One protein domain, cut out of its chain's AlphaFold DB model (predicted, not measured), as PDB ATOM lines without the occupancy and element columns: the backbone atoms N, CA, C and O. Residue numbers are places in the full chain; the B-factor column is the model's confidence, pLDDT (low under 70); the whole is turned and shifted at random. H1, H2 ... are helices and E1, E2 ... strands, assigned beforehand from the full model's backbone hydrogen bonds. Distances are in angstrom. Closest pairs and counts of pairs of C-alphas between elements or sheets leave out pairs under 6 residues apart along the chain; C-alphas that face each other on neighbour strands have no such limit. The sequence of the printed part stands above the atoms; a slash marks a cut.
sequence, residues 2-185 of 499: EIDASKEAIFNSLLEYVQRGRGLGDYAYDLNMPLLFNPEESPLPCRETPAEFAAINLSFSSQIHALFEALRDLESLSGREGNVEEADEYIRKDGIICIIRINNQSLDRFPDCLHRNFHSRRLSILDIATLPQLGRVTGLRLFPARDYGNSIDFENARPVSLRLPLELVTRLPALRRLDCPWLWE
ATOM      1  N   GLU A   2       8.404  -6.449  15.936       35.00
ATOM      2  CA  GLU A   2       7.152  -7.200  16.087       35.00
ATOM      3  C   GLU A   2       6.124  -6.591  15.136       35.00
ATOM      4  O   GLU A   2       5.749  -5.428  15.278       35.00
ATOM      5  N   ILE A   3       5.734  -7.346  14.112       46.75
ATOM      6  CA  ILE A   3       4.557  -7.004  13.326       46.75
ATOM      7  C   ILE A   3       3.386  -7.358  14.234       46.75
ATOM      8  O   ILE A   3       3.104  -8.534  14.454       46.75
ATOM      9  N   ASP A   4       2.768  -6.333  14.817       54.16
ATOM     10  CA  ASP A   4       1.482  -6.465  15.487       54.16
ATOM     11  C   ASP A   4       0.531  -7.193  14.527       54.16
ATOM     12  O   ASP A   4       0.331  -6.757  13.396       54.16
ATOM     13  N   ALA A   5       0.007  -8.348  14.931       70.31
ATOM     14  CA  ALA A   5      -0.835  -9.177  14.072       70.31
ATOM     15  C   ALA A   5      -2.296  -8.684  14.033       70.31
ATOM     16  O   ALA A   5      -3.212  -9.429  13.678       70.31
ATOM     17  N   SER A   6      -2.520  -7.426  14.424       88.44
ATOM     18  CA  SER A   6      -3.805  -6.749  14.339       88.44
ATOM     19  C   SER A   6      -4.249  -6.577  12.887       88.44
ATOM     20  O   SER A   6      -3.448  -6.438  11.956       88.44
ATOM     21  N   LYS A   7      -5.570  -6.552  12.687       94.25
ATOM     22  CA  LYS A   7      -6.179  -6.311  11.376       94.25
ATOM     23  C   LYS A   7      -5.641  -5.019  10.750       94.25
ATOM     24  O   LYS A   7      -5.346  -4.988   9.560       94.25
ATOM     25  N   GLU A   8      -5.502  -3.961  11.547       94.31
ATOM     26  CA  GLU A   8      -5.027  -2.646  11.113       94.31
ATOM     27  C   GLU A   8      -3.586  -2.694  10.594       94.31
ATOM     28  O   GLU A   8      -3.287  -2.098   9.560       94.31
ATOM     29  N   ALA A   9      -2.695  -3.423  11.270       92.50
ATOM     30  CA  ALA A   9      -1.313  -3.582  10.831       92.50
ATOM     31  C   ALA A   9      -1.215  -4.370   9.515       92.50
ATOM     32  O   ALA A   9      -0.507  -3.946   8.597       92.50
ATOM     33  N   ILE A  10      -1.983  -5.460   9.380       94.88
ATOM     34  CA  ILE A  10      -2.076  -6.231   8.129       94.88
ATOM     35  C   ILE A  10      -2.616  -5.346   7.000       94.88
ATOM     36  O   ILE A  10      -2.062  -5.315   5.903       94.88
ATOM     37  N   PHE A  11      -3.666  -4.572   7.274       94.62
ATOM     38  CA  PHE A  11      -4.260  -3.664   6.302       94.62
ATOM     39  C   PHE A  11      -3.292  -2.564   5.846       94.62
ATOM     40  O   PHE A  11      -3.163  -2.313   4.649       94.62
ATOM     41  N   ASN A  12      -2.547  -1.951   6.768       92.69
ATOM     42  CA  ASN A  12      -1.517  -0.969   6.421       92.69
ATOM     43  C   ASN A  12      -0.406  -1.596   5.566       92.69
ATOM     44  O   ASN A  12       0.011  -0.999   4.574       92.69
ATOM     45  N   SER A  13       0.018  -2.822   5.890       92.19
ATOM     46  CA  SER A  13       0.970  -3.581   5.070       92.19
ATOM     47  C   SER A  13       0.439  -3.806   3.650       92.19
ATOM     48  O   SER A  13       1.153  -3.546   2.681       92.19
ATOM     49  N   LEU A  14      -0.827  -4.214   3.501       92.19
ATOM     50  CA  LEU A  14      -1.479  -4.357   2.195       92.19
ATOM     51  C   LEU A  14      -1.446  -3.043   1.397       92.19
ATOM     52  O   LEU A  14      -1.080  -3.054   0.221       92.19
ATOM     53  N   LEU A  15      -1.767  -1.907   2.026       90.88
ATOM     54  CA  LEU A  15      -1.720  -0.591   1.378       90.88
ATOM     55  C   LEU A  15      -0.304  -0.206   0.927       90.88
ATOM     56  O   LEU A  15      -0.146   0.330  -0.171       90.88
ATOM     57  N   GLU A  16       0.728  -0.510   1.717       88.50
ATOM     58  CA  GLU A  16       2.118  -0.294   1.297       88.50
ATOM     59  C   GLU A  16       2.477  -1.112   0.049       88.50
ATOM     60  O   GLU A  16       3.135  -0.597  -0.859       88.50
ATOM     61  N   TYR A  17       2.037  -2.372  -0.030       85.06
ATOM     62  CA  TYR A  17       2.237  -3.203  -1.222       85.06
ATOM     63  C   TYR A  17       1.534  -2.620  -2.448       85.06
ATOM     64  O   TYR A  17       2.119  -2.598  -3.534       85.06
ATOM     65  N   VAL A  18       0.309  -2.111  -2.276       86.69
ATOM     66  CA  VAL A  18      -0.425  -1.436  -3.352       86.69
ATOM     67  C   VAL A  18       0.343  -0.216  -3.850       86.69
ATOM     68  O   VAL A  18       0.564  -0.104  -5.051       86.69
ATOM     69  N   GLN A  19       0.811   0.653  -2.950       82.50
ATOM     70  CA  GLN A  19       1.532   1.885  -3.305       82.50
ATOM     71  C   GLN A  19       2.854   1.630  -4.040       82.50
ATOM     72  O   GLN A  19       3.293   2.453  -4.842       82.50
ATOM     73  N   ARG A  20       3.509   0.493  -3.778       79.25
ATOM     74  CA  ARG A  20       4.757   0.099  -4.452       79.25
ATOM     75  C   ARG A  20       4.528  -0.490  -5.850       79.25
ATOM     76  O   ARG A  20       5.493  -0.649  -6.596       79.25
ATOM     77  N   GLY A  21       3.290  -0.834  -6.208       72.06
ATOM     78  CA  GLY A  21       2.946  -1.525  -7.451       72.06
ATOM     79  C   GLY A  21       1.812  -0.862  -8.236       72.06
ATOM     80  O   GLY A  21       1.303   0.192  -7.888       72.06
ATOM     81  N   ARG A  22       1.395  -1.505  -9.334       73.19
ATOM     82  CA  ARG A  22       0.140  -1.185 -10.042       73.19
ATOM     83  C   ARG A  22      -0.971  -2.109  -9.534       73.19
ATOM     84  O   ARG A  22      -1.405  -3.000 -10.263       73.19
ATOM     85  N   GLY A  23      -1.308  -1.976  -8.252       80.50
ATOM     86  CA  GLY A  23      -2.249  -2.856  -7.555       80.50
ATOM     87  C   GLY A  23      -1.636  -4.171  -7.054       80.50
ATOM     88  O   GLY A  23      -0.630  -4.673  -7.582       80.50
ATOM     89  N   LEU A  24      -2.274  -4.737  -6.029       87.31
ATOM     90  CA  LEU A  24      -1.889  -5.980  -5.368       87.31
ATOM     91  C   LEU A  24      -2.209  -7.189  -6.259       87.31
ATOM     92  O   LEU A  24      -3.350  -7.361  -6.689       87.31
ATOM     93  N   GLY A  25      -1.196  -8.008  -6.549       88.00
ATOM     94  CA  GLY A  25      -1.342  -9.275  -7.284       88.00
ATOM     95  C   GLY A  25      -1.002 -10.507  -6.448       88.00
ATOM     96  O   GLY A  25      -1.536 -11.587  -6.678       88.00
ATOM     97  N   ASP A  26      -0.144 -10.338  -5.453       92.62
ATOM     98  CA  ASP A  26       0.276 -11.359  -4.511       92.62
ATOM     99  C   ASP A  26       0.528 -10.706  -3.150       92.62
ATOM    100  O   ASP A  26       0.939  -9.546  -3.078       92.62
ATOM    101  N   TYR A  27       0.227 -11.431  -2.077       94.50
ATOM    102  CA  TYR A  27       0.472 -10.980  -0.713       94.50
ATOM    103  C   TYR A  27       0.950 -12.143   0.144       94.50
ATOM    104  O   TYR A  27       0.219 -13.121   0.325       94.50
ATOM    105  N   ALA A  28       2.169 -12.024   0.667       94.25
ATOM    106  CA  ALA A  28       2.732 -12.961   1.623       94.25
ATOM    107  C   ALA A  28       2.482 -12.481   3.051       94.25
ATOM    108  O   ALA A  28       2.964 -11.424   3.455       94.25
ATOM    109  N   TYR A  29       1.733 -13.286   3.796       95.62
ATOM    110  CA  TYR A  29       1.471 -13.123   5.211       95.62
ATOM    111  C   TYR A  29       2.265 -14.162   6.000       95.62
ATOM    112  O   TYR A  29       2.036 -15.369   5.875       95.62
ATOM    113  N   ASP A  30       3.197 -13.673   6.811       94.12
ATOM    114  CA  ASP A  30       3.962 -14.477   7.757       94.12
ATOM    115  C   ASP A  30       3.182 -14.567   9.068       94.12
ATOM    116  O   ASP A  30       3.161 -13.626   9.863       94.12
ATOM    117  N   LEU A  31       2.504 -15.698   9.269       94.62
ATOM    118  CA  LEU A  31       1.770 -15.984  10.491       94.62
ATOM    119  C   LEU A  31       2.772 -16.353  11.581       94.62
ATOM    120  O   LEU A  31       3.471 -17.363  11.478       94.62
ATOM    121  N   ASN A  32       2.819 -15.545  12.637       93.19
ATOM    122  CA  ASN A  32       3.768 -15.717  13.729       93.19
ATOM    123  C   ASN A  32       3.131 -16.501  14.870       93.19
ATOM    124  O   ASN A  32       2.060 -16.142  15.350       93.19
ATOM    125  N   MET A  33       3.794 -17.549  15.348       92.56
ATOM    126  CA  MET A  33       3.361 -18.193  16.587       92.56
ATOM    127  C   MET A  33       3.566 -17.239  17.770       92.56
ATOM    128  O   MET A  33       4.538 -16.478  17.771       92.56
ATOM    129  N   PRO A  34       2.677 -17.257  18.779       92.25
ATOM    130  CA  PRO A  34       2.866 -16.437  19.968       92.25
ATOM    131  C   PRO A  34       4.177 -16.818  20.659       92.25
ATOM    132  O   PRO A  34       4.503 -18.002  20.750       92.25
ATOM    133  N   LEU A  35       4.907 -15.821  21.162       91.75
ATOM    134  CA  LEU A  35       6.114 -16.045  21.951       91.75
ATOM    135  C   LEU A  35       5.756 -16.829  23.219       91.75
ATOM    136  O   LEU A  35       4.929 -16.377  24.014       91.75
ATOM    137  N   LEU A  36       6.370 -17.997  23.402       90.94
ATOM    138  CA  LEU A  36       6.248 -18.749  24.647       90.94
ATOM    139  C   LEU A  36       7.335 -18.305  25.618       90.94
ATOM    140  O   LEU A  36       8.510 -18.276  25.258       90.94
ATOM    141  N   PHE A  37       6.911 -17.961  26.833       90.88
ATOM    142  CA  PHE A  37       7.796 -17.541  27.910       90.88
ATOM    143  C   PHE A  37       8.253 -18.746  28.730       90.88
ATOM    144  O   PHE A  37       7.422 -19.505  29.234       90.88
ATOM    145  N   ASN A  38       9.564 -18.887  28.887       91.00
ATOM    146  CA  ASN A  38      10.242 -19.958  29.602       91.00
ATOM    147  C   ASN A  38      11.306 -19.392  30.573       91.00
ATOM    148  O   ASN A  38      12.510 -19.610  30.393       91.00
ATOM    149  N   PRO A  39      10.890 -18.617  31.593       91.06
ATOM    150  CA  PRO A  39      11.805 -18.050  32.583       91.06
ATOM    151  C   PRO A  39      12.356 -19.123  33.536       91.06
ATOM    152  O   PRO A  39      11.684 -20.114  33.813       91.06
ATOM    153  N   GLU A  40      13.544 -18.899  34.111       88.81
ATOM    154  CA  GLU A  40      14.159 -19.843  35.065       88.81
ATOM    155  C   GLU A  40      13.309 -20.045  36.325       88.81
ATOM    156  O   GLU A  40      13.287 -21.133  36.895       88.81
ATOM    157  N   GLU A  41      12.594 -19.009  36.770       91.25
ATOM    158  CA  GLU A  41      11.773 -19.064  37.982       91.25
ATOM    159  C   GLU A  41      10.471 -19.853  37.790       91.25
ATOM    160  O   GLU A  41       9.839 -20.253  38.771       91.25
ATOM    161  N   SER A  42      10.040 -20.047  36.541       89.62
ATOM    162  CA  SER A  42       8.809 -20.757  36.190       89.62
ATOM    163  C   SER A  42       8.926 -21.347  34.781       89.62
ATOM    164  O   SER A  42       8.237 -20.874  33.868       89.62
ATOM    165  N   PRO A  43       9.788 -22.363  34.591       90.44
ATOM    166  CA  PRO A  43      10.018 -22.944  33.279       90.44
ATOM    167  C   PRO A  43       8.746 -23.601  32.745       90.44
ATOM    168  O   PRO A  43       7.860 -24.027  33.500       90.44
ATOM    169  N   LEU A  44       8.663 -23.710  31.423       91.62
ATOM    170  CA  LEU A  44       7.613 -24.478  30.775       91.62
ATOM    171  C   LEU A  44       7.699 -25.946  31.229       91.62
ATOM    172  O   LEU A  44       8.797 -26.495  31.330       91.62
ATOM    173  N   PRO A  45       6.561 -26.624  31.476       91.69
ATOM    174  CA  PRO A  45       6.584 -28.053  31.790       91.69
ATOM    175  C   PRO A  45       7.150 -28.849  30.609       91.69
ATOM    176  O   PRO A  45       7.045 -28.383  29.483       91.69
ATOM    177  N   CYS A  46       7.671 -30.062  30.818       90.94
ATOM    178  CA  CYS A  46       8.233 -30.908  29.747       90.94
ATOM    179  C   CYS A  46       7.286 -31.068  28.534       90.94
ATOM    180  O   CYS A  46       7.672 -30.860  27.383       90.94
ATOM    181  N   ARG A  47       5.999 -31.353  28.779       91.06
ATOM    182  CA  ARG A  47       4.977 -31.522  27.732       91.06
ATOM    183  C   ARG A  47       4.052 -30.313  27.627       91.06
ATOM    184  O   ARG A  47       3.684 -29.699  28.628       91.06
ATOM    185  N   GLU A  48       3.608 -30.027  26.404       91.56
ATOM    186  CA  GLU A  48       2.606 -28.994  26.137       91.56
ATOM    187  C   GLU A  48       1.259 -29.314  26.795       91.56
ATOM    188  O   GLU A  48       0.612 -30.337  26.522       91.56
ATOM    189  N   THR A  49       0.796 -28.372  27.614       91.88
ATOM    190  CA  THR A  49      -0.488 -28.501  28.302       91.88
ATOM    191  C   THR A  49      -1.665 -28.217  27.358       91.88
ATOM    192  O   THR A  49      -1.542 -27.434  26.414       91.88
ATOM    193  N   PRO A  50      -2.863 -28.777  27.619       93.19
ATOM    194  CA  PRO A  50      -4.055 -28.445  26.837       93.19
ATOM    195  C   PRO A  50      -4.405 -26.947  26.832       93.19
ATOM    196  O   PRO A  50      -4.896 -26.448  25.825       93.19
ATOM    197  N   ALA A  51      -4.160 -26.238  27.939       93.31
ATOM    198  CA  ALA A  51      -4.439 -24.807  28.052       93.31
ATOM    199  C   ALA A  51      -3.468 -23.967  27.210       93.31
ATOM    200  O   ALA A  51      -3.895 -23.038  26.528       93.31
ATOM    201  N   GLU A  52      -2.184 -24.333  27.220       93.19
ATOM    202  CA  GLU A  52      -1.159 -23.730  26.366       93.19
ATOM    203  C   GLU A  52      -1.521 -23.909  24.887       93.19
ATOM    204  O   GLU A  52      -1.664 -22.923  24.166       93.19
ATOM    205  N   PHE A  53      -1.802 -25.146  24.461       95.00
ATOM    206  CA  PHE A  53      -2.227 -25.418  23.089       95.00
ATOM    207  C   PHE A  53      -3.481 -24.624  22.696       95.00
ATOM    208  O   PHE A  53      -3.538 -24.062  21.605       95.00
ATOM    209  N   ALA A  54      -4.486 -24.544  23.575       96.12
ATOM    210  CA  ALA A  54      -5.704 -23.788  23.301       96.12
ATOM    211  C   ALA A  54      -5.422 -22.293  23.072       96.12
ATOM    212  O   ALA A  54      -6.002 -21.701  22.161       96.12
ATOM    213  N   ALA A  55      -4.513 -21.692  23.846       95.94
ATOM    214  CA  ALA A  55      -4.103 -20.301  23.664       95.94
ATOM    215  C   ALA A  55      -3.347 -20.086  22.341       95.94
ATOM    216  O   ALA A  55      -3.604 -19.113  21.630       95.94
ATOM    217  N   ILE A  56      -2.464 -21.019  21.973       96.06
ATOM    218  CA  ILE A  56      -1.728 -20.980  20.702       96.06
ATOM    219  C   ILE A  56      -2.683 -21.133  19.519       96.06
ATOM    220  O   ILE A  56      -2.629 -20.344  18.578       96.06
ATOM    221  N   ASN A  57      -3.605 -22.095  19.586       97.50
ATOM    222  CA  ASN A  57      -4.598 -22.316  18.540       97.50
ATOM    223  C   ASN A  57      -5.546 -21.119  18.386       97.50
ATOM    224  O   ASN A  57      -5.907 -20.747  17.270       97.50
ATOM    225  N   LEU A  58      -5.909 -20.468  19.496       96.94
ATOM    226  CA  LEU A  58      -6.667 -19.220  19.471       96.94
ATOM    227  C   LEU A  58      -5.883 -18.111  18.760       96.94
ATOM    228  O   LEU A  58      -6.435 -17.476  17.867       96.94
ATOM    229  N   SER A  59      -4.604 -17.910  19.097       96.44
ATOM    230  CA  SER A  59      -3.744 -16.921  18.432       96.44
ATOM    231  C   SER A  59      -3.615 -17.191  16.928       96.44
ATOM    232  O   SER A  59      -3.797 -16.277  16.123       96.44
ATOM    233  N   PHE A  60      -3.377 -18.449  16.545       97.25
ATOM    234  CA  PHE A  60      -3.359 -18.894  15.152       97.25
ATOM    235  C   PHE A  60      -4.671 -18.544  14.433       97.25
ATOM    236  O   PHE A  60      -4.660 -17.883  13.394       97.25
ATOM    237  N   SER A  61      -5.810 -18.922  15.020       97.50
ATOM    238  CA  SER A  61      -7.134 -18.639  14.463       97.50
ATOM    239  C   SER A  61      -7.391 -17.134  14.320       97.50
ATOM    240  O   SER A  61      -7.852 -16.680  13.270       97.50
ATOM    241  N   SER A  62      -7.068 -16.338  15.344       97.12
ATOM    242  CA  SER A  62      -7.261 -14.884  15.338       97.12
ATOM    243  C   SER A  62      -6.444 -14.186  14.252       97.12
ATOM    244  O   SER A  62      -6.951 -13.261  13.623       97.12
ATOM    245  N   GLN A  63      -5.220 -14.643  13.982       97.44
ATOM    246  CA  GLN A  63      -4.383 -14.094  12.911       97.44
ATOM    247  C   GLN A  63      -4.973 -14.346  11.522       97.44
ATOM    248  O   GLN A  63      -5.021 -13.434  10.697       97.44
ATOM    249  N   ILE A  64      -5.502 -15.549  11.275       97.94
ATOM    250  CA  ILE A  64      -6.200 -15.829  10.013       97.94
ATOM    251  C   ILE A  64      -7.466 -14.971   9.882       97.94
ATOM    252  O   ILE A  64      -7.728 -14.428   8.808       97.94
ATOM    253  N   HIS A  65      -8.225 -14.786  10.968       98.06
ATOM    254  CA  HIS A  65      -9.376 -13.878  10.972       98.06
ATOM    255  C   HIS A  65      -8.972 -12.443  10.638       98.06
ATOM    256  O   HIS A  65      -9.581 -11.829   9.764       98.06
ATOM    257  N   ALA A  66      -7.926 -11.923  11.281       97.75
ATOM    258  CA  ALA A  66      -7.412 -10.585  11.020       97.75
ATOM    259  C   ALA A  66      -6.975 -10.418   9.554       97.75
ATOM    260  O   ALA A  66      -7.314  -9.411   8.930       97.75
ATOM    261  N   LEU A  67      -6.302 -11.422   8.979       98.06
ATOM    262  CA  LEU A  67      -5.919 -11.434   7.566       98.06
ATOM    263  C   LEU A  67      -7.137 -11.357   6.640       98.06
ATOM    264  O   LEU A  67      -7.182 -10.518   5.741       98.06
ATOM    265  N   PHE A  68      -8.132 -12.220   6.851       98.12
ATOM    266  CA  PHE A  68      -9.333 -12.250   6.019       98.12
ATOM    267  C   PHE A  68     -10.140 -10.950   6.137       98.12
ATOM    268  O   PHE A  68     -10.604 -10.414   5.133       98.12
ATOM    269  N   GLU A  69     -10.274 -10.400   7.341       97.94
ATOM    270  CA  GLU A  69     -10.932  -9.112   7.569       97.94
ATOM    271  C   GLU A  69     -10.196  -7.960   6.863       97.94
ATOM    272  O   GLU A  69     -10.834  -7.147   6.195       97.94
ATOM    273  N   ALA A  70      -8.861  -7.919   6.934       97.25
ATOM    274  CA  ALA A  70      -8.054  -6.907   6.253       97.25
ATOM    275  C   ALA A  70      -8.155  -7.009   4.719       97.25
ATOM    276  O   ALA A  70      -8.310  -5.995   4.035       97.25
ATOM    277  N   LEU A  71      -8.126  -8.228   4.166       96.38
ATOM    278  CA  LEU A  71      -8.322  -8.458   2.732       96.38
ATOM    279  C   LEU A  71      -9.723  -8.027   2.279       96.38
ATOM    280  O   LEU A  71      -9.852  -7.372   1.246       96.38
ATOM    281  N   ARG A  72     -10.768  -8.317   3.064       96.19
ATOM    282  CA  ARG A  72     -12.136  -7.856   2.773       96.19
ATOM    283  C   ARG A  72     -12.234  -6.326   2.768       96.19
ATOM    284  O   ARG A  72     -12.905  -5.750   1.905       96.19
ATOM    285  N   ASP A  73     -11.585  -5.659   3.720       94.94
ATOM    286  CA  ASP A  73     -11.565  -4.196   3.786       94.94
ATOM    287  C   ASP A  73     -10.865  -3.611   2.532       94.94
ATOM    288  O   ASP A  73     -11.368  -2.653   1.938       94.94
ATOM    289  N   LEU A  74      -9.794  -4.250   2.036       92.69
ATOM    290  CA  LEU A  74      -9.115  -3.873   0.783       92.69
ATOM    291  C   LEU A  74      -9.988  -4.107  -0.466       92.69
ATOM    292  O   LEU A  74     -10.057  -3.253  -1.357       92.69
ATOM    293  N   GLU A  75     -10.697  -5.239  -0.534       91.25
ATOM    294  CA  GLU A  75     -11.664  -5.523  -1.605       91.25
ATOM    295  C   GLU A  75     -12.764  -4.455  -1.665       91.25
ATOM    296  O   GLU A  75     -13.157  -4.016  -2.748       91.25
ATOM    297  N   SER A  76     -13.211  -3.983  -0.499       89.62
ATOM    298  CA  SER A  76     -14.255  -2.963  -0.378       89.62
ATOM    299  C   SER A  76     -13.812  -1.586  -0.883       89.62
ATOM    300  O   SER A  76     -14.641  -0.843  -1.416       89.62
ATOM    301  N   LEU A  77     -12.523  -1.243  -0.763       86.06
ATOM    302  CA  LEU A  77     -11.962  -0.023  -1.357       86.06
ATOM    303  C   LEU A  77     -11.930  -0.099  -2.886       86.06
ATOM    304  O   LEU A  77     -12.317   0.852  -3.560       86.06
ATOM    305  N   SER A  78     -11.574  -1.265  -3.429       71.81
ATOM    306  CA  SER A  78     -11.507  -1.502  -4.880       71.81
ATOM    307  C   SER A  78     -12.870  -1.406  -5.588       71.81
ATOM    308  O   SER A  78     -12.921  -1.329  -6.811       71.81
ATOM    309  N   GLY A  79     -13.984  -1.447  -4.844       61.12
ATOM    310  CA  GLY A  79     -15.347  -1.363  -5.380       61.12
ATOM    311  C   GLY A  79     -16.006   0.019  -5.298       61.12
ATOM    312  O   GLY A  79     -17.152   0.147  -5.728       61.12
ATOM    313  N   ARG A  80     -15.347   1.038  -4.717       53.38
ATOM    314  CA  ARG A  80     -16.006   2.302  -4.318       53.38
ATOM    315  C   ARG A  80     -15.743   3.539  -5.178       53.38
ATOM    316  O   ARG A  80     -16.389   4.549  -4.917       53.38
ATOM    317  N   GLU A  81     -14.939   3.487  -6.235       43.81
ATOM    318  CA  GLU A  81     -14.727   4.665  -7.094       43.81
ATOM    319  C   GLU A  81     -15.183   4.432  -8.534       43.81
ATOM    320  O   GLU A  81     -14.444   4.027  -9.427       43.81
ATOM    321  N   GLY A  82     -16.463   4.736  -8.759       42.81
ATOM    322  CA  GLY A  82     -16.964   5.072 -10.079       42.81
ATOM    323  C   GLY A  82     -16.426   6.436 -10.493       42.81
ATOM    324  O   GLY A  82     -17.060   7.445 -10.218       42.81
ATOM    325  N   ASN A  83     -15.272   6.462 -11.152       40.38
ATOM    326  CA  ASN A  83     -15.019   7.385 -12.250       40.38
ATOM    327  C   ASN A  83     -13.948   6.811 -13.175       40.38
ATOM    328  O   ASN A  83     -12.839   6.447 -12.796       40.38
ATOM    329  N   VAL A  84     -14.383   6.688 -14.416       49.50
ATOM    330  CA  VAL A  84     -13.697   6.134 -15.568       49.50
ATOM    331  C   VAL A  84     -12.581   7.106 -15.946       49.50
ATOM    332  O   VAL A  84     -12.892   8.187 -16.425       49.50
ATOM    333  N   GLU A  85     -11.323   6.761 -15.637       41.69
ATOM    334  CA  GLU A  85     -10.141   6.864 -16.530       41.69
ATOM    335  C   GLU A  85      -8.783   6.703 -15.809       41.69
ATOM    336  O   GLU A  85      -7.823   6.325 -16.471       41.69
ATOM    337  N   GLU A  86      -8.694   6.825 -14.476       44.53
ATOM    338  CA  GLU A  86      -7.444   6.601 -13.704       44.53
ATOM    339  C   GLU A  86      -7.686   6.037 -12.283       44.53
ATOM    340  O   GLU A  86      -6.927   6.319 -11.362       44.53
ATOM    341  N   ALA A  87      -8.755   5.265 -12.053       47.12
ATOM    342  CA  ALA A  87      -9.016   4.702 -10.724       47.12
ATOM    343  C   ALA A  87      -7.918   3.693 -10.338       47.12
ATOM    344  O   ALA A  87      -7.761   2.663 -11.000       47.12
ATOM    345  N   ASP A  88      -7.172   4.004  -9.277       53.09
ATOM    346  CA  ASP A  88      -6.172   3.138  -8.657       53.09
ATOM    347  C   ASP A  88      -6.830   1.812  -8.234       53.09
ATOM    348  O   ASP A  88      -7.399   1.678  -7.149       53.09
ATOM    349  N   GLU A  89      -6.794   0.804  -9.110       73.06
ATOM    350  CA  GLU A  89      -7.208  -0.555  -8.769       73.06
ATOM    351  C   GLU A  89      -6.250  -1.084  -7.686       73.06
ATOM    352  O   GLU A  89      -5.167  -1.592  -7.981       73.06
ATOM    353  N   TYR A  90      -6.653  -0.970  -6.412       84.25
ATOM    354  CA  TYR A  90      -5.908  -1.517  -5.269       84.25
ATOM    355  C   TYR A  90      -5.628  -3.014  -5.446       84.25
ATOM    356  O   TYR A  90      -4.617  -3.523  -4.970       84.25
ATOM    357  N   ILE A  91      -6.497  -3.723  -6.167       85.81
ATOM    358  CA  ILE A  91      -6.354  -5.139  -6.497       85.81
ATOM    359  C   ILE A  91      -6.322  -5.295  -8.011       85.81
ATOM    360  O   ILE A  91      -7.209  -4.798  -8.705       85.81
ATOM    361  N   ARG A  92      -5.339  -6.040  -8.523       86.94
ATOM    362  CA  ARG A  92      -5.231  -6.326  -9.957       86.94
ATOM    363  C   ARG A  92      -6.470  -7.052 -10.478       86.94
ATOM    364  O   ARG A  92      -7.098  -7.842  -9.775       86.94
ATOM    365  N   LYS A  93      -6.763  -6.873 -11.768       85.25
ATOM    366  CA  LYS A  93      -7.886  -7.540 -12.457       85.25
ATOM    367  C   LYS A  93      -7.880  -9.064 -12.330       85.25
ATOM    368  O   LYS A  93      -8.948  -9.662 -12.232       85.25
ATOM    369  N   ASP A  94      -6.694  -9.669 -12.294       87.00
ATOM    370  CA  ASP A  94      -6.511 -11.119 -12.162       87.00
ATOM    371  C   ASP A  94      -6.691 -11.635 -10.720       87.00
ATOM    372  O   ASP A  94      -6.662 -12.847 -10.485       87.00
ATOM    373  N   GLY A  95      -6.920 -10.734  -9.760       92.25
ATOM    374  CA  GLY A  95      -7.094 -11.033  -8.343       92.25
ATOM    375  C   GLY A  95      -5.786 -11.089  -7.554       92.25
ATOM    376  O   GLY A  95      -4.742 -10.619  -8.006       92.25
ATOM    377  N   ILE A  96      -5.878 -11.654  -6.348       94.56
ATOM    378  CA  ILE A  96      -4.786 -11.779  -5.377       94.56
ATOM    379  C   ILE A  96      -4.399 -13.249  -5.220       94.56
ATOM    380  O   ILE A  96      -5.255 -14.111  -5.003       94.56
ATOM    381  N   ILE A  97      -3.098 -13.522  -5.238       96.81
ATOM    382  CA  ILE A  97      -2.523 -14.756  -4.703       96.81
ATOM    383  C   ILE A  97      -2.192 -14.521  -3.225       96.81
ATOM    384  O   ILE A  97      -1.220 -13.843  -2.898       96.81
ATOM    385  N   CYS A  98      -3.018 -15.056  -2.329       97.50
ATOM    386  CA  CYS A  98      -2.783 -15.003  -0.892       97.50
ATOM    387  C   CYS A  98      -1.826 -16.131  -0.493       97.50
ATOM    388  O   CYS A  98      -2.095 -17.301  -0.761       97.50
ATOM    389  N   ILE A  99      -0.700 -15.781   0.122       97.38
ATOM    390  CA  ILE A  99       0.338 -16.712   0.556       97.38
ATOM    391  C   ILE A  99       0.415 -16.643   2.078       97.38
ATOM    392  O   ILE A  99       0.750 -15.601   2.626       97.38
ATOM    393  N   ILE A 100       0.117 -17.745   2.755       96.94
ATOM    394  CA  ILE A 100       0.176 -17.870   4.211       96.94
ATOM    395  C   ILE A 100       1.362 -18.769   4.551       96.94
ATOM    396  O   ILE A 100       1.345 -19.970   4.263       96.94
ATOM    397  N   ARG A 101       2.394 -18.177   5.152       94.81
ATOM    398  CA  ARG A 101       3.575 -18.887   5.646       94.81
ATOM    399  C   ARG A 101       3.472 -19.007   7.155       94.81
ATOM    400  O   ARG A 101       3.297 -18.009   7.844       94.81
ATOM    401  N   ILE A 102       3.536 -20.230   7.660       94.25
ATOM    402  CA  ILE A 102       3.389 -20.503   9.090       94.25
ATOM    403  C   ILE A 102       4.773 -20.576   9.710       94.25
ATOM    404  O   ILE A 102       5.502 -21.533   9.460       94.25
ATOM    405  N   ASN A 103       5.136 -19.562  10.491       92.69
ATOM    406  CA  ASN A 103       6.426 -19.532  11.165       92.69
ATOM    407  C   ASN A 103       6.497 -20.566  12.290       92.69
ATOM    408  O   ASN A 103       5.482 -20.999  12.846       92.69
ATOM    409  N   ASN A 104       7.728 -20.933  12.631       91.12
ATOM    410  CA  ASN A 104       8.014 -21.829  13.735       91.12
ATOM    411  C   ASN A 104       7.623 -21.214  15.083       91.12
ATOM    412  O   ASN A 104       7.530 -19.993  15.250       91.12
ATOM    413  N   GLN A 105       7.392 -22.089  16.058       91.56
ATOM    414  CA  GLN A 105       7.189 -21.706  17.441       91.56
ATOM    415  C   GLN A 105       8.407 -20.927  17.938       91.56
ATOM    416  O   GLN A 105       9.524 -21.430  17.934       91.56
ATOM    417  N   SER A 106       8.177 -19.689  18.372       86.56
ATOM    418  CA  SER A 106       9.213 -18.858  18.985       86.56
ATOM    419  C   SER A 106       9.164 -18.988  20.504       86.56
ATOM    420  O   SER A 106       8.077 -19.045  21.087       86.56
ATOM    421  N   LEU A 107      10.336 -19.005  21.135       85.88
ATOM    422  CA  LEU A 107      10.505 -19.031  22.587       85.88
ATOM    423  C   LEU A 107      11.414 -17.867  22.998       85.88
ATOM    424  O   LEU A 107      12.336 -17.519  22.260       85.88
ATOM    425  N   ASP A 108      11.141 -17.238  24.140       86.69
ATOM    426  CA  ASP A 108      12.006 -16.178  24.685       86.69
ATOM    427  C   ASP A 108      13.364 -16.743  25.127       86.69
ATOM    428  O   ASP A 108      14.412 -16.127  24.928       86.69
ATOM    429  N   ARG A 109      13.325 -17.959  25.670       84.62
ATOM    430  CA  ARG A 109      14.446 -18.824  25.993       84.62
ATOM    431  C   ARG A 109      14.078 -20.245  25.596       84.62
ATOM    432  O   ARG A 109      13.090 -20.795  26.083       84.62
ATOM    433  N   PHE A 110      14.891 -20.856  24.741       79.69
ATOM    434  CA  PHE A 110      14.684 -22.252  24.369       79.69
ATOM    435  C   PHE A 110      14.761 -23.152  25.613       79.69
ATOM    436  O   PHE A 110      15.659 -22.965  26.437       79.69
ATOM    437  N   PRO A 111      13.786 -24.055  25.808       79.50
ATOM    438  CA  PRO A 111      13.786 -24.992  26.914       79.50
ATOM    439  C   PRO A 111      14.841 -26.063  26.685       79.50
ATOM    440  O   PRO A 111      15.008 -26.540  25.567       79.50
ATOM    441  N   ASP A 112      15.448 -26.527  27.771       78.12
ATOM    442  CA  ASP A 112      16.390 -27.653  27.752       78.12
ATOM    443  C   ASP A 112      15.678 -29.008  27.498       78.12
ATOM    444  O   ASP A 112      16.275 -30.070  27.610       78.12
ATOM    445  N   CYS A 113      14.375 -28.998  27.184       87.44
ATOM    446  CA  CYS A 113      13.546 -30.187  26.998       87.44
ATOM    447  C   CYS A 113      13.161 -30.364  25.523       87.44
ATOM    448  O   CYS A 113      12.284 -29.664  25.006       87.44
ATOM    449  N   LEU A 114      13.754 -31.361  24.858       88.38
ATOM    450  CA  LEU A 114      13.536 -31.635  23.433       88.38
ATOM    451  C   LEU A 114      12.094 -32.005  23.070       88.38
ATOM    452  O   LEU A 114      11.675 -31.800  21.929       88.38
ATOM    453  N   HIS A 115      11.281 -32.495  24.015       90.38
ATOM    454  CA  HIS A 115       9.854 -32.726  23.752       90.38
ATOM    455  C   HIS A 115       9.110 -31.447  23.355       90.38
ATOM    456  O   HIS A 115       8.035 -31.536  22.755       90.38
ATOM    457  N   ARG A 116       9.655 -30.268  23.683       89.69
ATOM    458  CA  ARG A 116       9.089 -28.969  23.308       89.69
ATOM    459  C   ARG A 116       9.397 -28.545  21.885       89.69
ATOM    460  O   ARG A 116       8.645 -27.731  21.360       89.69
ATOM    461  N   ASN A 117      10.397 -29.143  21.253       88.81
ATOM    462  CA  ASN A 117      10.802 -28.776  19.902       88.81
ATOM    463  C   ASN A 117       9.987 -29.534  18.839       88.81
ATOM    464  O   ASN A 117       9.931 -29.121  17.682       88.81
ATOM    465  N   PHE A 118       9.308 -30.630  19.204       90.62
ATOM    466  CA  PHE A 118       8.567 -31.474  18.260       90.62
ATOM    467  C   PHE A 118       7.077 -31.544  18.603       90.62
ATOM    468  O   PHE A 118       6.625 -32.325  19.443       90.62
ATOM    469  N   HIS A 119       6.283 -30.731  17.910       90.94
ATOM    470  CA  HIS A 119       4.851 -30.610  18.166       90.94
ATOM    471  C   HIS A 119       4.026 -31.672  17.427       90.94
ATOM    472  O   HIS A 119       4.197 -31.906  16.232       90.94
ATOM    473  N   SER A 120       3.070 -32.281  18.133       89.62
ATOM    474  CA  SER A 120       2.147 -33.287  17.578       89.62
ATOM    475  C   SER A 120       0.699 -32.806  17.459       89.62
ATOM    476  O   SER A 120      -0.079 -33.375  16.692       89.62
ATOM    477  N   ARG A 121       0.316 -31.768  18.215       92.69
ATOM    478  CA  ARG A 121      -1.037 -31.204  18.185       92.69
ATOM    479  C   ARG A 121      -1.203 -30.298  16.973       92.69
ATOM    480  O   ARG A 121      -0.341 -29.466  16.697       92.69
ATOM    481  N   ARG A 122      -2.325 -30.457  16.275       94.56
ATOM    482  CA  ARG A 122      -2.581 -29.795  14.996       94.56
ATOM    483  C   ARG A 122      -3.395 -28.527  15.172       94.56
ATOM    484  O   ARG A 122      -4.463 -28.566  15.775       94.56
ATOM    485  N   LEU A 123      -2.907 -27.424  14.618       96.69
ATOM    486  CA  LEU A 123      -3.624 -26.151  14.627       96.69
ATOM    487  C   LEU A 123      -4.847 -26.199  13.701       96.69
ATOM    488  O   LEU A 123      -4.823 -26.830  12.640       96.69
ATOM    489  N   SER A 124      -5.907 -25.504  14.095       96.38
ATOM    490  CA  SER A 124      -7.178 -25.400  13.382       96.38
ATOM    491  C   SER A 124      -7.771 -23.999  13.530       96.38
ATOM    492  O   SER A 124      -7.441 -23.259  14.457       96.38
ATOM    493  N   ILE A 125      -8.662 -23.618  12.615       96.31
ATOM    494  CA  ILE A 125      -9.402 -22.363  12.752       96.31
ATOM    495  C   ILE A 125     -10.621 -22.587  13.640       96.31
ATOM    496  O   ILE A 125     -11.434 -23.481  13.410       96.31
ATOM    497  N   LEU A 126     -10.751 -21.734  14.648       95.88
ATOM    498  CA  LEU A 126     -11.940 -21.642  15.483       95.88
ATOM    499  C   LEU A 126     -12.993 -20.805  14.753       95.88
ATOM    500  O   LEU A 126     -12.649 -19.783  14.175       95.88
ATOM    501  N   ASP A 127     -14.257 -21.228  14.788       94.06
ATOM    502  CA  ASP A 127     -15.391 -20.482  14.226       94.06
ATOM    503  C   ASP A 127     -15.244 -20.105  12.736       94.06
ATOM    504  O   ASP A 127     -15.560 -18.995  12.325       94.06
ATOM    505  N   ILE A 128     -14.839 -21.049  11.878       93.44
ATOM    506  CA  ILE A 128     -14.631 -20.830  10.427       93.44
ATOM    507  C   ILE A 128     -15.764 -20.056   9.719       93.44
ATOM    508  O   ILE A 128     -15.523 -19.288   8.785       93.44
ATOM    509  N   ALA A 129     -17.009 -20.227  10.173       92.56
ATOM    510  CA  ALA A 129     -18.179 -19.548   9.628       92.56
ATOM    511  C   ALA A 129     -18.123 -18.013   9.771       92.56
ATOM    512  O   ALA A 129     -18.790 -17.318   9.001       92.56
ATOM    513  N   THR A 130     -17.336 -17.486  10.718       95.44
ATOM    514  CA  THR A 130     -17.169 -16.044  10.939       95.44
ATOM    515  C   THR A 130     -16.141 -15.396  10.020       95.44
ATOM    516  O   THR A 130     -16.168 -14.175   9.883       95.44
ATOM    517  N   LEU A 131     -15.284 -16.167   9.335       97.19
ATOM    518  CA  LEU A 131     -14.386 -15.601   8.325       97.19
ATOM    519  C   LEU A 131     -15.198 -14.957   7.195       97.19
ATOM    520  O   LEU A 131     -16.108 -15.604   6.677       97.19
ATOM    521  N   PRO A 132     -14.881 -13.743   6.730       97.31
ATOM    522  CA  PRO A 132     -15.560 -13.168   5.576       97.31
ATOM    523  C   PRO A 132     -15.297 -13.976   4.300       97.31
ATOM    524  O   PRO A 132     -14.296 -14.678   4.179       97.31
ATOM    525  N   GLN A 133     -16.211 -13.880   3.333       96.88
ATOM    526  CA  GLN A 133     -15.947 -14.384   1.985       96.88
ATOM    527  C   GLN A 133     -15.108 -13.368   1.209       96.88
ATOM    528  O   GLN A 133     -15.433 -12.180   1.228       96.88
ATOM    529  N   LEU A 134     -14.069 -13.835   0.513       96.75
ATOM    530  CA  LEU A 134     -13.164 -12.988  -0.270       96.75
ATOM    531  C   LEU A 134     -13.375 -13.213  -1.770       96.75
ATOM    532  O   LEU A 134     -13.122 -14.298  -2.302       96.75
ATOM    533  N   GLY A 135     -13.874 -12.189  -2.457       95.00
ATOM    534  CA  GLY A 135     -14.288 -12.257  -3.858       95.00
ATOM    535  C   GLY A 135     -13.166 -12.022  -4.870       95.00
ATOM    536  O   GLY A 135     -13.392 -12.179  -6.070       95.00
ATOM    537  N   ARG A 136     -11.973 -11.618  -4.427       94.56
ATOM    538  CA  ARG A 136     -10.838 -11.267  -5.294       94.56
ATOM    539  C   ARG A 136      -9.603 -12.133  -5.071       94.56
ATOM    540  O   ARG A 136      -8.644 -11.995  -5.825       94.56
ATOM    541  N   VAL A 137      -9.611 -13.042  -4.099       97.31
ATOM    542  CA  VAL A 137      -8.532 -14.025  -3.926       97.31
ATOM    543  C   VAL A 137      -8.691 -15.139  -4.961       97.31
ATOM    544  O   VAL A 137      -9.653 -15.905  -4.930       97.31
ATOM    545  N   THR A 138      -7.744 -15.220  -5.894       97.81
ATOM    546  CA  THR A 138      -7.745 -16.182  -7.008       97.81
ATOM    547  C   THR A 138      -6.705 -17.286  -6.836       97.81
ATOM    548  O   THR A 138      -6.813 -18.330  -7.484       97.81
ATOM    549  N   GLY A 139      -5.748 -17.122  -5.920       98.31
ATOM    550  CA  GLY A 139      -4.819 -18.170  -5.503       98.31
ATOM    551  C   GLY A 139      -4.651 -18.213  -3.987       98.31
ATOM    552  O   GLY A 139      -4.605 -17.164  -3.350       98.31
ATOM    553  N   LEU A 140      -4.527 -19.414  -3.425       98.56
ATOM    554  CA  LEU A 140      -4.195 -19.643  -2.020       98.56
ATOM    555  C   LEU A 140      -2.958 -20.534  -1.941       98.56
ATOM    556  O   LEU A 140      -2.944 -21.631  -2.500       98.56
ATOM    557  N   ARG A 141      -1.944 -20.062  -1.222       97.56
ATOM    558  CA  ARG A 141      -0.753 -20.821  -0.849       97.56
ATOM    559  C   ARG A 141      -0.686 -20.978   0.661       97.56
ATOM    560  O   ARG A 141      -0.827 -19.984   1.365       97.56
ATOM    561  N   LEU A 142      -0.446 -22.195   1.142       95.75
ATOM    562  CA  LEU A 142      -0.326 -22.489   2.573       95.75
ATOM    563  C   LEU A 142       0.806 -23.488   2.817       95.75
ATOM    564  O   LEU A 142       0.768 -24.600   2.292       95.75
ATOM    565  N   PHE A 143       1.806 -23.093   3.601       93.00
ATOM    566  CA  PHE A 143       2.951 -23.944   3.933       93.00
ATOM    567  C   PHE A 143       3.695 -23.428   5.171       93.00
ATOM    568  O   PHE A 143       3.553 -22.254   5.525       93.00
ATOM    569  N   PRO A 144       4.490 -24.270   5.852       89.56
ATOM    570  CA  PRO A 144       5.382 -23.783   6.898       89.56
ATOM    571  C   PRO A 144       6.471 -22.892   6.296       89.56
ATOM    572  O   PRO A 144       6.988 -23.166   5.211       89.56
ATOM    573  N   ALA A 145       6.822 -21.818   6.994       85.44
ATOM    574  CA  ALA A 145       7.936 -20.972   6.605       85.44
ATOM    575  C   ALA A 145       9.248 -21.770   6.644       85.44
ATOM    576  O   ALA A 145       9.393 -22.725   7.406       85.44
ATOM    577  N   ARG A 146      10.218 -21.381   5.811       71.88
ATOM    578  CA  ARG A 146      11.556 -21.975   5.883       71.88
ATOM    579  C   ARG A 146      12.230 -21.540   7.173       71.88
ATOM    580  O   ARG A 146      12.370 -20.339   7.400       71.88
ATOM    581  N   ASP A 147      12.723 -22.508   7.931       64.75
ATOM    582  CA  ASP A 147      13.721 -22.243   8.954       64.75
ATOM    583  C   ASP A 147      15.119 -22.378   8.342       64.75
ATOM    584  O   ASP A 147      15.424 -23.369   7.680       64.75
ATOM    585  N   TYR A 148      15.948 -21.351   8.513       54.78
ATOM    586  CA  TYR A 148      17.352 -21.372   8.095       54.78
ATOM    587  C   TYR A 148      18.294 -21.698   9.268       54.78
ATOM    588  O   TYR A 148      19.505 -21.756   9.055       54.78
ATOM    589  N   GLY A 149      17.764 -21.857  10.487       51.72
ATOM    590  CA  GLY A 149      18.533 -22.010  11.722       51.72
ATOM    591  C   GLY A 149      18.644 -23.434  12.275       51.72
ATOM    592  O   GLY A 149      19.590 -23.682  13.016       51.72
ATOM    593  N   ASN A 150      17.744 -24.359  11.916       56.91
ATOM    594  CA  ASN A 150      17.678 -25.689  12.544       56.91
ATOM    595  C   ASN A 150      18.288 -26.786  11.660       56.91
ATOM    596  O   ASN A 150      18.177 -26.741  10.432       56.91
ATOM    597  N   SER A 151      18.892 -27.806  12.282       61.09
ATOM    598  CA  SER A 151      19.414 -28.996  11.586       61.09
ATOM    599  C   SER A 151      18.295 -29.941  11.121       61.09
ATOM    600  O   SER A 151      18.480 -30.718  10.179       61.09
ATOM    601  N   ILE A 152      17.108 -29.840  11.737       74.75
ATOM    602  CA  ILE A 152      15.908 -30.614  11.410       74.75
ATOM    603  C   ILE A 152      14.805 -29.670  10.910       74.75
ATOM    604  O   ILE A 152      14.259 -28.866  11.661       74.75
ATOM    605  N   ASP A 153      14.412 -29.827   9.642       73.75
ATOM    606  CA  ASP A 153      13.477 -28.939   8.920       73.75
ATOM    607  C   ASP A 153      12.084 -28.751   9.567       73.75
ATOM    608  O   ASP A 153      11.336 -27.859   9.167       73.75
ATOM    609  N   PHE A 154      11.689 -29.610  10.510       84.00
ATOM    610  CA  PHE A 154      10.398 -29.548  11.213       84.00
ATOM    611  C   PHE A 154      10.533 -29.299  12.718       84.00
ATOM    612  O   PHE A 154       9.544 -29.397  13.447       84.00
ATOM    613  N   GLU A 155      11.735 -29.005  13.198       87.69
ATOM    614  CA  GLU A 155      11.923 -28.548  14.565       87.69
ATOM    615  C   GLU A 155      11.188 -27.219  14.779       87.69
ATOM    616  O   GLU A 155      11.199 -26.345  13.913       87.69
ATOM    617  N   ASN A 156      10.491 -27.097  15.908       89.69
ATOM    618  CA  ASN A 156       9.603 -25.991  16.275       89.69
ATOM    619  C   ASN A 156       8.442 -25.746  15.292       89.69
ATOM    620  O   ASN A 156       7.633 -24.835  15.493       89.69
ATOM    621  N   ALA A 157       8.295 -26.563  14.247       90.81
ATOM    622  CA  ALA A 157       7.196 -26.449  13.309       90.81
ATOM    623  C   ALA A 157       5.900 -26.944  13.959       90.81
ATOM    624  O   ALA A 157       5.815 -28.040  14.520       90.81
ATOM    625  N   ARG A 158       4.848 -26.131  13.854       91.75
ATOM    626  CA  ARG A 158       3.509 -26.474  14.336       91.75
ATOM    627  C   ARG A 158       2.722 -27.132  13.201       91.75
ATOM    628  O   ARG A 158       2.454 -26.452  12.207       91.75
ATOM    629  N   PRO A 159       2.342 -28.418  13.303       93.31
ATOM    630  CA  PRO A 159       1.536 -29.035  12.267       93.31
ATOM    631  C   PRO A 159       0.148 -28.402  12.234       93.31
ATOM    632  O   PRO A 159      -0.419 -28.024  13.259       93.31
ATOM    633  N   VAL A 160      -0.421 -28.319  11.040       95.44
ATOM    634  CA  VAL A 160      -1.779 -27.820  10.827       95.44
ATOM    635  C   VAL A 160      -2.690 -28.965  10.425       95.44
ATOM    636  O   VAL A 160      -2.247 -29.947   9.817       95.44
ATOM    637  N   SER A 161      -3.962 -28.861  10.808       96.44
ATOM    638  CA  SER A 161      -4.963 -29.845  10.428       96.44
ATOM    639  C   SER A 161      -5.128 -29.904   8.912       96.44
ATOM    640  O   SER A 161      -5.189 -28.875   8.231       96.44
ATOM    641  N   LEU A 162      -5.276 -31.117   8.380       96.56
ATOM    642  CA  LEU A 162      -5.523 -31.330   6.953       96.56
ATOM    643  C   LEU A 162      -6.901 -30.802   6.511       96.56
ATOM    644  O   LEU A 162      -7.127 -30.614   5.315       96.56
ATOM    645  N   ARG A 163      -7.805 -30.505   7.458       96.19
ATOM    646  CA  ARG A 163      -9.077 -29.813   7.186       96.19
ATOM    647  C   ARG A 163      -8.886 -28.376   6.728       96.19
ATOM    648  O   ARG A 163      -9.669 -27.893   5.912       96.19
ATOM    649  N   LEU A 164      -7.862 -27.697   7.244       96.75
ATOM    650  CA  LEU A 164      -7.753 -26.251   7.113       96.75
ATOM    651  C   LEU A 164      -7.760 -25.764   5.653       96.75
ATOM    652  O   LEU A 164      -8.538 -24.859   5.345       96.75
ATOM    653  N   PRO A 165      -6.953 -26.324   4.725       97.44
ATOM    654  CA  PRO A 165      -6.980 -25.879   3.335       97.44
ATOM    655  C   PRO A 165      -8.377 -25.982   2.711       97.44
ATOM    656  O   PRO A 165      -8.783 -25.086   1.976       97.44
ATOM    657  N   LEU A 166      -9.126 -27.045   3.028       97.56
ATOM    658  CA  LEU A 166     -10.477 -27.273   2.508       97.56
ATOM    659  C   LEU A 166     -11.461 -26.238   3.059       97.56
ATOM    660  O   LEU A 166     -12.257 -25.677   2.312       97.56
ATOM    661  N   GLU A 167     -11.374 -25.952   4.356       97.12
ATOM    662  CA  GLU A 167     -12.204 -24.956   5.030       97.12
ATOM    663  C   GLU A 167     -11.965 -23.550   4.472       97.12
ATOM    664  O   GLU A 167     -12.924 -22.852   4.132       97.12
ATOM    665  N   LEU A 168     -10.701 -23.161   4.275       98.19
ATOM    666  CA  LEU A 168     -10.348 -21.878   3.664       98.19
ATOM    667  C   LEU A 168     -10.879 -21.762   2.234       98.19
ATOM    668  O   LEU A 168     -11.452 -20.732   1.886       98.19
ATOM    669  N   VAL A 169     -10.758 -22.815   1.417       97.81
ATOM    670  CA  VAL A 169     -11.277 -22.846   0.037       97.81
ATOM    671  C   VAL A 169     -12.765 -22.473  -0.019       97.81
ATOM    672  O   VAL A 169     -13.164 -21.714  -0.903       97.81
ATOM    673  N   THR A 170     -13.583 -22.911   0.947       96.75
ATOM    674  CA  THR A 170     -15.023 -22.573   0.989       96.75
ATOM    675  C   THR A 170     -15.315 -21.085   1.222       96.75
ATOM    676  O   THR A 170     -16.425 -20.614   0.960       96.75
ATOM    677  N   ARG A 171     -14.336 -20.315   1.713       97.88
ATOM    678  CA  ARG A 171     -14.451 -18.866   1.947       97.88
ATOM    679  C   ARG A 171     -13.919 -18.028   0.781       97.88
ATOM    680  O   ARG A 171     -13.974 -16.802   0.847       97.88
ATOM    681  N   LEU A 172     -13.442 -18.659  -0.295       97.94
ATOM    682  CA  LEU A 172     -12.777 -17.997  -1.421       97.94
ATOM    683  C   LEU A 172     -13.518 -18.283  -2.746       97.94
ATOM    684  O   LEU A 172     -13.039 -19.060  -3.570       97.94
ATOM    685  N   PRO A 173     -14.692 -17.670  -3.003       97.06
ATOM    686  CA  PRO A 173     -15.518 -17.960  -4.186       97.06
ATOM    687  C   PRO A 173     -14.822 -17.749  -5.546       97.06
ATOM    688  O   PRO A 173     -15.223 -18.344  -6.550       97.06
ATOM    689  N   ALA A 174     -13.785 -16.909  -5.610       96.88
ATOM    690  CA  ALA A 174     -13.016 -16.649  -6.830       96.88
ATOM    691  C   ALA A 174     -11.748 -17.512  -6.971       96.88
ATOM    692  O   ALA A 174     -11.009 -17.341  -7.946       96.88
ATOM    693  N   LEU A 175     -11.491 -18.425  -6.028       98.50
ATOM    694  CA  LEU A 175     -10.268 -19.216  -5.988       98.50
ATOM    695  C   LEU A 175     -10.137 -20.106  -7.222       98.50
ATOM    696  O   LEU A 175     -11.002 -20.926  -7.502       98.50
ATOM    697  N   ARG A 176      -9.011 -19.989  -7.926       98.31
ATOM    698  CA  ARG A 176      -8.667 -20.810  -9.095       98.31
ATOM    699  C   ARG A 176      -7.580 -21.833  -8.805       98.31
ATOM    700  O   ARG A 176      -7.573 -22.897  -9.426       98.31
ATOM    701  N   ARG A 177      -6.667 -21.513  -7.885       98.31
ATOM    702  CA  ARG A 177      -5.502 -22.341  -7.557       98.31
ATOM    703  C   ARG A 177      -5.329 -22.506  -6.052       98.31
ATOM    704  O   ARG A 177      -5.183 -21.513  -5.344       98.31
ATOM    705  N   LEU A 178      -5.259 -23.754  -5.601       98.50
ATOM    706  CA  LEU A 178      -4.800 -24.130  -4.266       98.50
ATOM    707  C   LEU A 178      -3.384 -24.704  -4.357       98.50
ATOM    708  O   LEU A 178      -3.110 -25.564  -5.188       98.50
ATOM    709  N   ASP A 179      -2.468 -24.231  -3.526       97.44
ATOM    710  CA  ASP A 179      -1.073 -24.650  -3.571       97.44
ATOM    711  C   ASP A 179      -0.518 -24.866  -2.156       97.44
ATOM    712  O   ASP A 179      -0.163 -23.929  -1.444       97.44
ATOM    713  N   CYS A 180      -0.448 -26.135  -1.762       96.44
ATOM    714  CA  CYS A 180       0.046 -26.602  -0.474       96.44
ATOM    715  C   CYS A 180       1.291 -27.481  -0.697       96.44
ATOM    716  O   CYS A 180       1.164 -28.699  -0.841       96.44
ATOM    717  N   PRO A 181       2.498 -26.892  -0.765       91.62
ATOM    718  CA  PRO A 181       3.739 -27.609  -1.062       91.62
ATOM    719  C   PRO A 181       4.259 -28.470   0.104       91.62
ATOM    720  O   PRO A 181       5.193 -29.243  -0.093       91.62
ATOM    721  N   TRP A 182       3.675 -28.365   1.302       91.38
ATOM    722  CA  TRP A 182       3.911 -29.287   2.417       91.38
ATOM    723  C   TRP A 182       2.762 -29.215   3.433       91.38
ATOM    724  O   TRP A 182       2.522 -28.155   4.005       91.38
ATOM    725  N   LEU A 183       2.070 -30.336   3.669       92.44
ATOM    726  CA  LEU A 183       0.972 -30.470   4.642       92.44
ATOM    727  C   LEU A 183       1.363 -31.271   5.902       92.44
ATOM    728  O   LEU A 183       0.545 -31.991   6.477       92.44
ATOM    729  N   TRP A 184       2.606 -31.104   6.362       90.88
ATOM    730  CA  TRP A 184       3.112 -31.594   7.654       90.88
ATOM    731  C   TRP A 184       3.061 -33.114   7.894       90.88
ATOM    732  O   TRP A 184       3.303 -33.551   9.018       90.88
ATOM    733  N   GLU A 185       2.793 -33.946   6.886       92.00
ATOM    734  CA  GLU A 185       3.077 -35.379   7.005       92.00
ATOM    735  C   GLU A 185       4.582 -35.633   6.845       92.00
ATOM    736  O   GLU A 185       5.284 -34.916   6.121       92.00
TER     737      GLU A 185
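This is residues 2 to 185 of the 499 residues of an uncharacterized protein of Hypoxylon sp. CI-4A (UniProt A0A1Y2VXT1). A four-stranded parallel sheet forms a wall, with the long helix H2 running along its strands over one face and the short helix H3 over E3 and E4 on that same face. H1 packs on H2 and on the edge strand E1, while long links reach beyond the sheet at opposite ends, around Glu 41 and Val 84, and draw the whole out into a rod. The printed part has 184 residues, with three named helices and four named strands in the order H1 E1 H2 E2 E3 H3 E4, and the sheet order is E1 E2 E3 E4. The class is mixed, helices and strands, with under half of the residues in named elements. It is compact, with a radius of gyration of the C-alphas of 18.2 A and spans of 63 by 31 by 29 A.

H1, residues 7 to 20, is on the sheet, and its closest C-alphas to E1, residues 26 to 31, are those of Leu 14 and Tyr 27, 7.5 A apart. H2, residues 50 to 78, touches H1 with residues 66 to 74 alone, the closest C-alphas being those of Lys 7 and Ala 66, 4.5 A apart. The two run the same way at a steep tilt of 44 degrees. E2, residues 96 to 102, is parallel to E1 at 20 degrees, with N 29 and O 99 within hydrogen-bond range at 2.8 A. H2 lies over E2 at a height over the sheet of 10.1 A and runs along the strands, at 16 degrees to E2 on the local plane. E3, residues 137 to 144, is parallel to E2 at 15 degrees, with N 100 and O 141 at 2.8 A. H3, residues 163 to 169, lies over E3 and, only just, with 3 C-alphas, over E4, residues 177 to 180; its height over the sheet is 10.1 A. H2 and H3 lie on the same face and are apart. E4 is parallel to E3 at 4 degrees, with N 179 and O 140 at 2.8 A. E1, H2, E2 and E3, H3, E4 are strand-helix-strand units, two parallel neighbour strands with a helix between, each with a right-handed crossover. In H1, H2 and H3 every O i to N i+4 pair is within hydrogen-bond range.

H1 begins at C-alpha 7, (-6.179, -6.311, 11.376), and is 20.3 A long. E1 measures 15.8 A, H2 42.3 A, E2 18.8 A, E3 20.1 A, H3 10.2 A and E4 10.0 A. H2 begins at C-alpha 50, (-4.055, -28.445, 26.837), and E4 ends at C-alpha 180, (0.046, -26.602, -0.474).

The C-alphas farthest apart, those of Glu 41 and Val 84, are 64.4 A apart. The printed part has no cut. The links E1 to H2, H2 to E2, E2 to E3 and E3 to H3 are long. Mean pLDDT of the printed part is 87.8; it is under 70 at residues 2 to 4, 79 to 88 and 147 to 151.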